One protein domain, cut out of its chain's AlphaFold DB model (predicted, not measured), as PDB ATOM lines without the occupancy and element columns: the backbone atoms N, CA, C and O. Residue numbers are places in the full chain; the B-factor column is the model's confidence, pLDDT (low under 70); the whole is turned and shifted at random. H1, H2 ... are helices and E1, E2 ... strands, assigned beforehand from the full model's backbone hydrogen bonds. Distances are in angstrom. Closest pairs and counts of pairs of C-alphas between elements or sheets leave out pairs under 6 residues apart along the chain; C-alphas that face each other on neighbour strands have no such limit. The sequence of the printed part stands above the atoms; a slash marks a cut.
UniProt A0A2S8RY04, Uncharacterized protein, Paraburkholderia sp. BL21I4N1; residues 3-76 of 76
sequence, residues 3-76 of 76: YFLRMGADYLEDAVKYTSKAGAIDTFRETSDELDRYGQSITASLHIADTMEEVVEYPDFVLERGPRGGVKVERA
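Overview. This is residues 3 to 76 of the 76 residues of an uncharacterized protein of Paraburkholderia sp. BL21I4N1 (UniProt A0A2S8RY04). A strongly twisted sheet of five strands curls round a single helix, H1, which packs along the inside of the curl, with no named helix on the sheet's other face. The short strand E2 and the strand E5 make the two edges, and E1, E3 and E4 lie between them. The printed part has 74 residues, with one named helix and five named strands in the order E1, E2, H1, E3, E4, E5 along the chain; the sheet runs E2, E1, E3, E4, E5, antiparallel throughout. The class is mixed, helices and strands, in two layers, a helix on one face of a sheet. The whole is compact, with a radius of gyration of the C-alphas of 11.8 A, and its outline is elongated, 35 by 20 by 20 A.

Arrangement. In the sheet, E1, residues 3 to 7, and E3, residues 43 to 49, are antiparallel neighbours at 155 degrees between their directions; N 4 and O 47 are 2.8 A apart and N 45 and O 6 are 2.9 A apart, within hydrogen-bond range. On the other side of E1 lies the edge strand E2, residues 16 to 18, antiparallel at 146 degrees, with N 18 and O 3 at 2.7 A; E1 and E2 form a hairpin. On the other side of E3 lies E4, residues 61 to 65, antiparallel at 153 degrees, with N 46 and O 61 at 2.8 A. The second edge strand, E5, residues 71 to 75, is antiparallel to E4 at 156 degrees, with N 62 and O 74 at 2.8 A. E3, E4 and E5 form a meander, each strand the antiparallel neighbour of the one before, and both E3 and E4 and E4 and E5 are hairpins. From edge to edge the strands' lines turn by 89 degrees and the way across the sheet turns by 59 degrees. E2 and E5 are apart, and so are E1 and E5. H1, residues 21 to 36, is on the sheet, with 61 pairs of C-alphas within 10 A, and the sheet curls round it. The closest C-alphas of E1 and H1 are those of Tyr 3 and Lys 21, 6.0 A apart. Those of H1 and E4 are Ser 32 and Arg 65, at 6.5 A. Those of H1 and E5 are Arg 29 and Val 71, at 6.3 A. E2, H1 and E3 form a split strand-helix-strand unit, two strands that run the same way with a helix between them in the chain and E1 between them in the sheet; its crossover is right-handed. In H1 every O i to N i+4 pair is within hydrogen-bond range.

Along the chain. E3, the longest strand by residues, measures 19.9 A from C-alpha 43 to C-alpha 49. E1 begins at C-alpha 3, at (169.867, 287.786, 234.626), and measures 12.8 A. E4 measures 13.3 A and E5 13.0 A, while E2 measures 6.6 A. H1 measures 22.1 A, from C-alpha 21 at (171.163, 284.221, 239.324) to C-alpha 36. E5 ends at C-alpha 75, at (183.236, 284.079, 234.975).

Size, cuts and confidence. The two C-alphas farthest apart are those of Glu 53 and Arg 68, 35.6 A. The printed part runs from residue 3 to residue 76, the chain's last, and has no cut. The link from E3 to E4, 11 residues, is long; those from E2 to H1 and from E4 to E5 are tight, and those from E1 to E2 and from H1 to E3 are short. The mean pLDDT of the printed part is 96.0, and no printed residue is under 70.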
ATOM      1  N   TYR A   3     168.988 288.827 235.139       98.19
ATOM      2  CA  TYR A   3     169.867 287.786 234.626       98.19
ATOM      3  C   TYR A   3     169.235 287.197 233.373       98.19
ATOM      4  O   TYR A   3     168.115 286.698 233.438       98.19
ATOM      5  N   PHE A   4     169.927 287.256 232.248       98.38
ATOM      6  CA  PHE A   4     169.444 286.763 230.966       98.38
ATOM      7  C   PHE A   4     170.196 285.483 230.616       98.38
ATOM      8  O   PHE A   4     171.412 285.502 230.420       98.38
ATOM      9  N   LEU A   5     169.480 284.360 230.622       98.31
ATOM     10  CA  LEU A   5     170.019 283.036 230.331       98.31
ATOM     11  C   LEU A   5     169.851 282.737 228.844       98.31
ATOM     12  O   LEU A   5     168.723 282.661 228.363       98.31
ATOM     13  N   ARG A   6     170.957 282.508 228.142       97.81
ATOM     14  CA  ARG A   6     170.959 282.050 226.749       97.81
ATOM     15  C   ARG A   6     171.467 280.617 226.692       97.81
ATOM     16  O   ARG A   6     172.603 280.359 227.100       97.81
ATOM     17  N   MET A   7     170.635 279.702 226.208       96.62
ATOM     18  CA  MET A   7     170.955 278.279 226.119       96.62
ATOM     19  C   MET A   7     171.683 277.980 224.805       96.62
ATOM     20  O   MET A   7     171.357 278.525 223.758       96.62
ATOM     21  N   GLY A   8     172.699 277.119 224.853       91.56
ATOM     22  CA  GLY A   8     173.413 276.643 223.671       91.56
ATOM     23  C   GLY A   8     173.877 277.762 222.732       91.56
ATOM     24  O   GLY A   8     174.618 278.667 223.128       91.56
ATOM     25  N   ALA A   9     173.448 277.655 221.476       87.62
ATOM     26  CA  ALA A   9     173.782 278.568 220.388       87.62
ATOM     27  C   ALA A   9     172.596 279.460 219.970       87.62
ATOM     28  O   ALA A   9     172.572 279.926 218.833       87.62
ATOM     29  N   ASP A  10     171.627 279.675 220.866       90.81
ATOM     30  CA  ASP A  10     170.497 280.579 220.624       90.81
ATOM     31  C   ASP A  10     170.980 282.023 220.388       90.81
ATOM     32  O   ASP A  10     172.104 282.392 220.763       90.81
ATOM     33  N   TYR A  11     170.132 282.857 219.780       91.12
ATOM     34  CA  TYR A  11     170.440 284.274 219.590       91.12
ATOM     35  C   TYR A  11     170.367 285.031 220.927       91.12
ATOM     36  O   TYR A  11     169.772 284.568 221.899       91.12
ATOM     37  N   LEU A  12     171.002 286.207 221.016       91.12
ATOM     38  CA  LEU A  12     170.961 287.016 222.247       91.12
ATOM     39  C   LEU A  12     169.530 287.431 222.609       91.12
ATOM     40  O   LEU A  12     169.163 287.399 223.778       91.12
ATOM     41  N   GLU A  13     168.724 287.766 221.603       91.88
ATOM     42  CA  GLU A  13     167.311 288.130 221.758       91.88
ATOM     43  C   GLU A  13     166.425 286.994 222.291       91.88
ATOM     44  O   GLU A  13     165.379 287.270 222.880       91.88
ATOM     45  N   ASP A  14     166.866 285.740 222.160       94.25
ATOM     46  CA  ASP A  14     166.169 284.565 222.694       94.25
ATOM     47  C   ASP A  14     166.480 284.319 224.179       94.25
ATOM     48  O   ASP A  14     165.931 283.400 224.793       94.25
ATOM     49  N   ALA A  15     167.365 285.120 224.786       96.69
ATOM     50  CA  ALA A  15     167.717 284.945 226.185       96.69
ATOM     51  C   ALA A  15     166.480 285.085 227.087       96.69
ATOM     52  O   ALA A  15     165.639 285.973 226.950       96.69
ATOM     53  N   VAL A  16     166.368 284.212 228.080       97.75
ATOM     54  CA  VAL A  16     165.235 284.223 229.004       97.75
ATOM     55  C   VAL A  16     165.594 285.058 230.225       97.75
ATOM     56  O   VAL A  16     166.637 284.862 230.850       97.75
ATOM     57  N   LYS A  17     164.722 286.007 230.580       98.19
ATOM     58  CA  LYS A  17     164.913 286.898 231.728       98.19
ATOM     59  C   LYS A  17     164.564 286.205 233.047       98.19
ATOM     60  O   LYS A  17     163.453 285.720 233.233       98.19
ATOM     61  N   TYR A  18     165.466 286.319 234.015       98.31
ATOM     62  CA  TYR A  18     165.303 285.891 235.399       98.31
ATOM     63  C   TYR A  18     165.562 287.048 236.364       98.31
ATOM     64  O   TYR A  18     166.390 287.930 236.134       98.31
ATOM     65  N   THR A  19     164.867 287.022 237.499       97.12
ATOM     66  CA  THR A  19     165.048 287.995 238.588       97.12
ATOM     67  C   THR A  19     166.204 287.635 239.522       97.12
ATOM     68  O   THR A  19     166.600 288.452 240.350       97.12
ATOM     69  N   SER A  20     166.764 286.425 239.407       97.94
ATOM     70  CA  SER A  20     167.878 285.969 240.237       97.94
ATOM     71  C   SER A  20     168.836 285.057 239.471       97.94
ATOM     72  O   SER A  20     168.419 284.270 238.622       97.94
ATOM     73  N   LYS A  21     170.123 285.121 239.839       97.62
ATOM     74  CA  LYS A  21     171.163 284.221 239.324       97.62
ATOM     75  C   LYS A  21     170.837 282.758 239.614       97.62
ATOM     76  O   LYS A  21     171.022 281.909 238.753       97.62
ATOM     77  N   ALA A  22     170.363 282.483 240.830       97.94
ATOM     78  CA  ALA A  22     170.012 281.136 241.265       97.94
ATOM     79  C   ALA A  22     168.901 280.540 240.390       97.94
ATOM     80  O   ALA A  22     169.072 279.436 239.896       97.94
ATOM     81  N   GLY A  23     167.838 281.305 240.102       98.12
ATOM     82  CA  GLY A  23     166.748 280.840 239.239       98.12
ATOM     83  C   GLY A  23     167.204 280.499 237.819       98.12
ATOM     84  O   GLY A  23     166.822 279.460 237.293       98.12
ATOM     85  N   ALA A  24     168.078 281.317 237.224       98.19
ATOM     86  CA  ALA A  24     168.649 281.017 235.911       98.19
ATOM     87  C   ALA A  24     169.519 279.743 235.926       98.19
ATOM     88  O   ALA A  24     169.436 278.913 235.024       98.19
ATOM     89  N   ILE A  25     170.339 279.565 236.969       98.19
ATOM     90  CA  ILE A  25     171.179 278.367 237.134       98.19
ATOM     91  C   ILE A  25     170.327 277.113 237.355       98.19
ATOM     92  O   ILE A  25     170.652 276.070 236.795       98.19
ATOM     93  N   ASP A  26     169.259 277.199 238.149       97.94
ATOM     94  CA  ASP A  26     168.349 276.074 238.382       97.94
ATOM     95  C   ASP A  26     167.658 275.648 237.078       97.94
ATOM     96  O   ASP A  26     167.642 274.454 236.785       97.94
ATOM     97  N   THR A  27     167.196 276.591 236.242       98.00
ATOM     98  CA  THR A  27     166.648 276.242 234.917       98.00
ATOM     99  C   THR A  27     167.693 275.581 234.019       98.00
ATOM    100  O   THR A  27     167.412 274.543 233.423       98.00
ATOM    101  N   PHE A  28     168.918 276.117 233.952       98.19
ATOM    102  CA  PHE A  28     169.993 275.458 233.203       98.19
ATOM    103  C   PHE A  28     170.250 274.037 233.718       98.19
ATOM    104  O   PHE A  28     170.385 273.115 232.913       98.19
ATOM    105  N   ARG A  29     170.290 273.841 235.045       97.44
ATOM    106  CA  ARG A  29     170.486 272.522 235.656       97.44
ATOM    107  C   ARG A  29     169.412 271.548 235.186       97.44
ATOM    108  O   ARG A  29     169.774 270.486 234.696       97.44
ATOM    109  N   GLU A  30     168.138 271.921 235.293       97.06
ATOM    110  CA  GLU A  30     167.002 271.080 234.891       97.06
ATOM    111  C   GLU A  30     167.109 270.636 233.428       97.06
ATOM    112  O   GLU A  30     167.060 269.438 233.149       97.06
ATOM    113  N   THR A  31     167.353 271.574 232.507       96.69
ATOM    114  CA  THR A  31     167.538 271.247 231.086       96.69
ATOM    115  C   THR A  31     168.778 270.384 230.857       96.69
ATOM    116  O   THR A  31     168.738 269.418 230.096       96.69
ATOM    117  N   SER A  32     169.894 270.698 231.519       97.19
ATOM    118  CA  SER A  32     171.135 269.937 231.366       97.19
ATOM    119  C   SER A  32     171.015 268.508 231.903       97.19
ATOM    120  O   SER A  32     171.567 267.590 231.307       97.19
ATOM    121  N   ASP A  33     170.266 268.303 232.989       96.56
ATOM    122  CA  ASP A  33     170.001 266.986 233.565       96.56
ATOM    123  C   ASP A  33     169.044 266.169 232.698       96.56
ATOM    124  O   ASP A  33     169.165 264.946 232.641       96.56
ATOM    125  N   GLU A  34     168.100 266.813 232.010       96.50
ATOM    126  CA  GLU A  34     167.256 266.141 231.025       96.50
ATOM    127  C   GLU A  34     168.078 265.646 229.830       96.50
ATOM    128  O   GLU A  34     167.978 264.475 229.468       96.50
ATOM    129  N   LEU A  35     168.948 266.492 229.272       95.88
ATOM    130  CA  LEU A  35     169.827 266.131 228.153       95.88
ATOM    131  C   LEU A  35     170.845 265.045 228.529       95.88
ATOM    132  O   LEU A  35     171.085 264.125 227.743       95.88
ATOM    133  N   ASP A  36     171.386 265.092 229.748       95.81
ATOM    134  CA  ASP A  36     172.336 264.099 230.269       95.81
ATOM    135  C   ASP A  36     171.740 262.681 230.263       95.81
ATOM    136  O   ASP A  36     172.441 261.717 229.951       95.81
ATOM    137  N   ARG A  37     170.423 262.534 230.494       95.50
ATOM    138  CA  ARG A  37     169.719 261.234 230.401       95.50
ATOM    139  C   ARG A  37     169.800 260.608 229.012       95.50
ATOM    140  O   ARG A  37     169.678 259.392 228.887       95.50
ATOM    141  N   TYR A  38     170.007 261.429 227.988       96.75
ATOM    142  CA  TYR A  38     170.166 261.017 226.598       96.75
ATOM    143  C   TYR A  38     171.630 261.057 226.136       96.75
ATOM    144  O   TYR A  38     171.900 260.912 224.944       96.75
ATOM    145  N   GLY A  39     172.585 261.241 227.057       94.94
ATOM    146  CA  GLY A  39     174.010 261.355 226.741       94.94
ATOM    147  C   GLY A  39     174.366 262.643 225.996       94.94
ATOM    148  O   GLY A  39     175.387 262.694 225.312       94.94
ATOM    149  N   GLN A  40     173.514 263.664 226.089       95.56
ATOM    150  CA  GLN A  40     173.706 264.962 225.458       95.56
ATOM    151  C   GLN A  40     174.189 265.988 226.486       95.56
ATOM    152  O   GLN A  40     173.879 265.907 227.672       95.56
ATOM    153  N   SER A  41     174.939 266.981 226.019       94.25
ATOM    154  CA  SER A  41     175.434 268.084 226.842       94.25
ATOM    155  C   SER A  41     175.081 269.420 226.210       94.25
ATOM    156  O   SER A  41     175.117 269.555 224.987       94.25
ATOM    157  N   ILE A  42     174.826 270.420 227.047       96.81
ATOM    158  CA  ILE A  42     174.615 271.803 226.625       96.81
ATOM    159  C   ILE A  42     175.423 272.742 227.518       96.81
ATOM    160  O   ILE A  42     175.645 272.465 228.699       96.81
ATOM    161  N   THR A  43     175.853 273.856 226.941       97.50
ATOM    162  CA  THR A  43     176.405 275.001 227.663       97.50
ATOM    163  C   THR A  43     175.397 276.136 227.625       97.50
ATOM    164  O   THR A  43     174.591 276.221 226.702       97.50
ATOM    165  N   ALA A  44     175.442 277.034 228.594       98.00
ATOM    166  CA  ALA A  44     174.662 278.260 228.545       98.00
ATOM    167  C   ALA A  44     175.522 279.455 228.934       98.00
ATOM    168  O   ALA A  44     176.616 279.311 229.478       98.00
ATOM    169  N   SER A  45     175.015 280.643 228.652       98.25
ATOM    170  CA  SER A  45     175.638 281.892 229.064       98.25
ATOM    171  C   SER A  45     174.653 282.728 229.867       98.25
ATOM    172  O   SER A  45     173.444 282.674 229.630       98.25
ATOM    173  N   LEU A  46     175.172 283.460 230.848       98.06
ATOM    174  CA  LEU A  46     174.395 284.345 231.699       98.06
ATOM    175  C   LEU A  46     174.894 285.774 231.529       98.06
ATOM    176  O   LEU A  46     176.072 286.046 231.753       98.06
ATOM    177  N   HIS A  47     173.971 286.666 231.197       98.12
ATOM    178  CA  HIS A  47     174.223 288.091 231.016       98.12
ATOM    179  C   HIS A  47     173.524 288.877 232.118       98.12
ATOM    180  O   HIS A  47     172.373 288.595 232.461       98.12
ATOM    181  N   ILE A  48     174.211 289.852 232.691       97.75
ATOM    182  CA  ILE A  48     173.697 290.757 233.707       97.75
ATOM    183  C   ILE A  48     173.434 292.100 233.037       97.75
ATOM    184  O   ILE A  48     174.355 292.812 232.653       97.75
ATOM    185  N   ALA A  49     172.161 292.459 232.939       97.00
ATOM    186  CA  ALA A  49     171.717 293.725 232.363       97.00
ATOM    187  C   ALA A  49     170.423 294.187 233.049       97.00
ATOM    188  O   ALA A  49     169.770 293.399 233.748       97.00
ATOM    189  N   ASP A  50     170.019 295.449 232.885       96.44
ATOM    190  CA  ASP A  50     168.723 295.908 233.394       96.44
ATOM    191  C   ASP A  50     167.588 295.586 232.407       96.44
ATOM    192  O   ASP A  50     166.473 295.230 232.825       96.44
ATOM    193  N   THR A  51     167.885 295.610 231.104       95.69
ATOM    194  CA  THR A  51     166.941 295.306 230.017       95.69
ATOM    195  C   THR A  51     167.518 294.330 228.981       95.69
ATOM    196  O   THR A  51     168.712 294.057 228.979       95.69
ATOM    197  N   MET A  52     166.661 293.775 228.111       95.25
ATOM    198  CA  MET A  52     167.096 292.882 227.021       95.25
ATOM    199  C   MET A  52     167.945 293.623 225.976       95.25
ATOM    200  O   MET A  52     168.881 293.064 225.427       95.25
ATOM    201  N   GLU A  53     167.638 294.895 225.726       95.19
ATOM    202  CA  GLU A  53     168.343 295.743 224.753       95.19
ATOM    203  C   GLU A  53     169.793 296.036 225.168       95.19
ATOM    204  O   GLU A  53     170.632 296.358 224.332       95.19
ATOM    205  N   GLU A  54     170.089 295.911 226.462       96.00
ATOM    206  CA  GLU A  54     171.423 296.074 227.039       96.00
ATOM    207  C   GLU A  54     172.231 294.767 227.075       96.00
ATOM    208  O   GLU A  54     173.391 294.784 227.483       96.00
ATOM    209  N   VAL A  55     171.644 293.631 226.677       96.25
ATOM    210  CA  VAL A  55     172.363 292.354 226.599       96.25
ATOM    211  C   VAL A  55     173.389 292.428 225.468       96.25
ATOM    212  O   VAL A  55     173.064 292.738 224.323       96.25
ATOM    213  N   VAL A  56     174.645 292.129 225.794       94.69
ATOM    214  CA  VAL A  56     175.777 292.188 224.862       94.69
ATOM    215  C   VAL A  56     176.277 290.791 224.507       94.69
ATOM    216  O   VAL A  56     175.875 289.791 225.088       94.69
ATOM    217  N   GLU A  57     177.169 290.704 223.524       91.50
ATOM    218  CA  GLU A  57     177.702 289.421 223.055       91.50
ATOM    219  C   GLU A  57     178.530 288.680 224.117       91.50
ATOM    220  O   GLU A  57     178.470 287.450 224.196       91.50
ATOM    221  N   TYR A  58     179.271 289.424 224.944       94.75
ATOM    222  CA  TYR A  58     180.143 288.877 225.980       94.75
ATOM    223  C   TYR A  58     179.366 288.656 227.285       94.75
ATOM    224  O   TYR A  58     178.963 289.638 227.909       94.75
ATOM    225  N   PRO A  59     179.167 287.399 227.718       97.19
ATOM    226  CA  PRO A  59     178.431 287.116 228.941       97.19
ATOM    227  C   PRO A  59     179.249 287.418 230.195       97.19
ATOM    228  O   PRO A  59     180.474 287.434 230.166       97.19
ATOM    229  N   ASP A  60     178.571 287.547 231.333       98.19
ATOM    230  CA  ASP A  60     179.215 287.618 232.648       98.19
ATOM    231  C   ASP A  60     179.634 286.234 233.154       98.19
ATOM    232  O   ASP A  60     180.616 286.096 233.892       98.19
ATOM    233  N   PHE A  61     178.861 285.202 232.798       98.38
ATOM    234  CA  PHE A  61     179.150 283.825 233.177       98.38
ATOM    235  C   PHE A  61     178.878 282.832 232.052       98.38
ATOM    236  O   PHE A  61     177.918 282.968 231.296       98.38
ATOM    237  N   VAL A  62     179.664 281.761 232.039       98.12
ATOM    238  CA  VAL A  62     179.403 280.539 231.278       98.12
ATOM    239  C   VAL A  62     178.974 279.440 232.247       98.12
ATOM    240  O   VAL A  62     179.541 279.282 233.334       98.12
ATOM    241  N   LEU A  63     177.935 278.705 231.862       98.31
ATOM    242  CA  LEU A  63     177.357 277.598 232.608       98.31
ATOM    243  C   LEU A  63     177.610 276.291 231.861       98.31
ATOM    244  O   LEU A  63     177.307 276.172 230.672       98.31
ATOM    245  N   GLU A  64     178.115 275.296 232.578       97.81
ATOM    246  CA  GLU A  64     178.355 273.954 232.051       97.81
ATOM    247  C   GLU A  64     177.911 272.912 233.071       97.81
ATOM    248  O   GLU A  64     177.993 273.127 234.285       97.81
ATOM    249  N   ARG A  65     177.476 271.742 232.602       96.00
ATOM    250  CA  ARG A  65     177.228 270.620 233.504       96.00
ATOM    251  C   ARG A  65     178.553 269.982 233.920       96.00
ATOM    252  O   ARG A  65     179.349 269.557 233.090       96.00
ATOM    253  N   GLY A  66     178.789 269.902 235.222       93.62
ATOM    254  CA  GLY A  66     179.960 269.258 235.800       93.62
ATOM    255  C   GLY A  66     179.848 267.726 235.821       93.62
ATOM    256  O   GLY A  66     178.750 267.172 235.781       93.62
ATOM    257  N   PRO A  67     180.974 267.012 236.009       89.25
ATOM    258  CA  PRO A  67     181.042 265.546 235.921       89.25
ATOM    259  C   PRO A  67     180.267 264.795 237.020       89.25
ATOM    260  O   PRO A  67     180.175 263.574 236.986       89.25
ATOM    261  N   ARG A  68     179.747 265.507 238.028       90.06
ATOM    262  CA  ARG A  68     178.941 264.952 239.131       90.06
ATOM    263  C   ARG A  68     177.507 265.501 239.150       90.06
ATOM    264  O   ARG A  68     176.864 265.447 240.191       90.06
ATOM    265  N   GLY A  69     177.048 266.103 238.051       87.56
ATOM    266  CA  GLY A  69     175.707 266.691 237.930       87.56
ATOM    267  C   GLY A  69     175.505 268.060 238.581       87.56
ATOM    268  O   GLY A  69     174.422 268.625 238.510       87.56
ATOM    269  N   GLY A  70     176.541 268.640 239.193       94.62
ATOM    270  CA  GLY A  70     176.509 270.048 239.602       94.62
ATOM    271  C   GLY A  70     176.692 270.987 238.409       94.62
ATOM    272  O   GLY A  70     177.325 270.610 237.426       94.62
ATOM    273  N   VAL A  71     176.209 272.226 238.506       97.56
ATOM    274  CA  VAL A  71     176.485 273.267 237.501       97.56
ATOM    275  C   VAL A  71     177.826 273.930 237.807       97.56
ATOM    276  O   VAL A  71     178.030 274.473 238.895       97.56
ATOM    277  N   LYS A  72     178.743 273.898 236.840       97.81
ATOM    278  CA  LYS A  72     179.957 274.711 236.837       97.81
ATOM    279  C   LYS A  72     179.584 276.111 236.352       97.81
ATOM    280  O   LYS A  72     178.978 276.258 235.296       97.81
ATOM    281  N   VAL A  73     179.949 277.122 237.136       97.88
ATOM    282  CA  VAL A  73     179.740 278.538 236.816       97.88
ATOM    283  C   VAL A  73     181.106 279.192 236.710       97.88
ATOM    284  O   VAL A  73     181.815 279.299 237.711       97.88
ATOM    285  N   GLU A  74     181.472 279.624 235.514       97.94
ATOM    286  CA  GLU A  74     182.743 280.289 235.244       97.94
ATOM    287  C   GLU A  74     182.486 281.745 234.868       97.94
ATOM    288  O   GLU A  74     181.516 282.036 234.177       97.94
ATOM    289  N   ARG A  75     183.307 282.669 235.373       96.50
ATOM    290  CA  ARG A  75     183.236 284.079 234.975       96.50
ATOM    291  C   ARG A  75     183.958 284.241 233.638       96.50
ATOM    292  O   ARG A  75     185.075 283.738 233.529       96.50
ATOM    293  N   ALA A  76     183.322 284.910 232.681       90.62
ATOM    294  CA  ALA A  76     183.890 285.192 231.363       90.62
ATOM    295  C   ALA A  76     184.593 286.559 231.306       90.62
ATOM    296  O   ALA A  76     184.349 287.399 232.210       90.62
TER     297      ALA A  76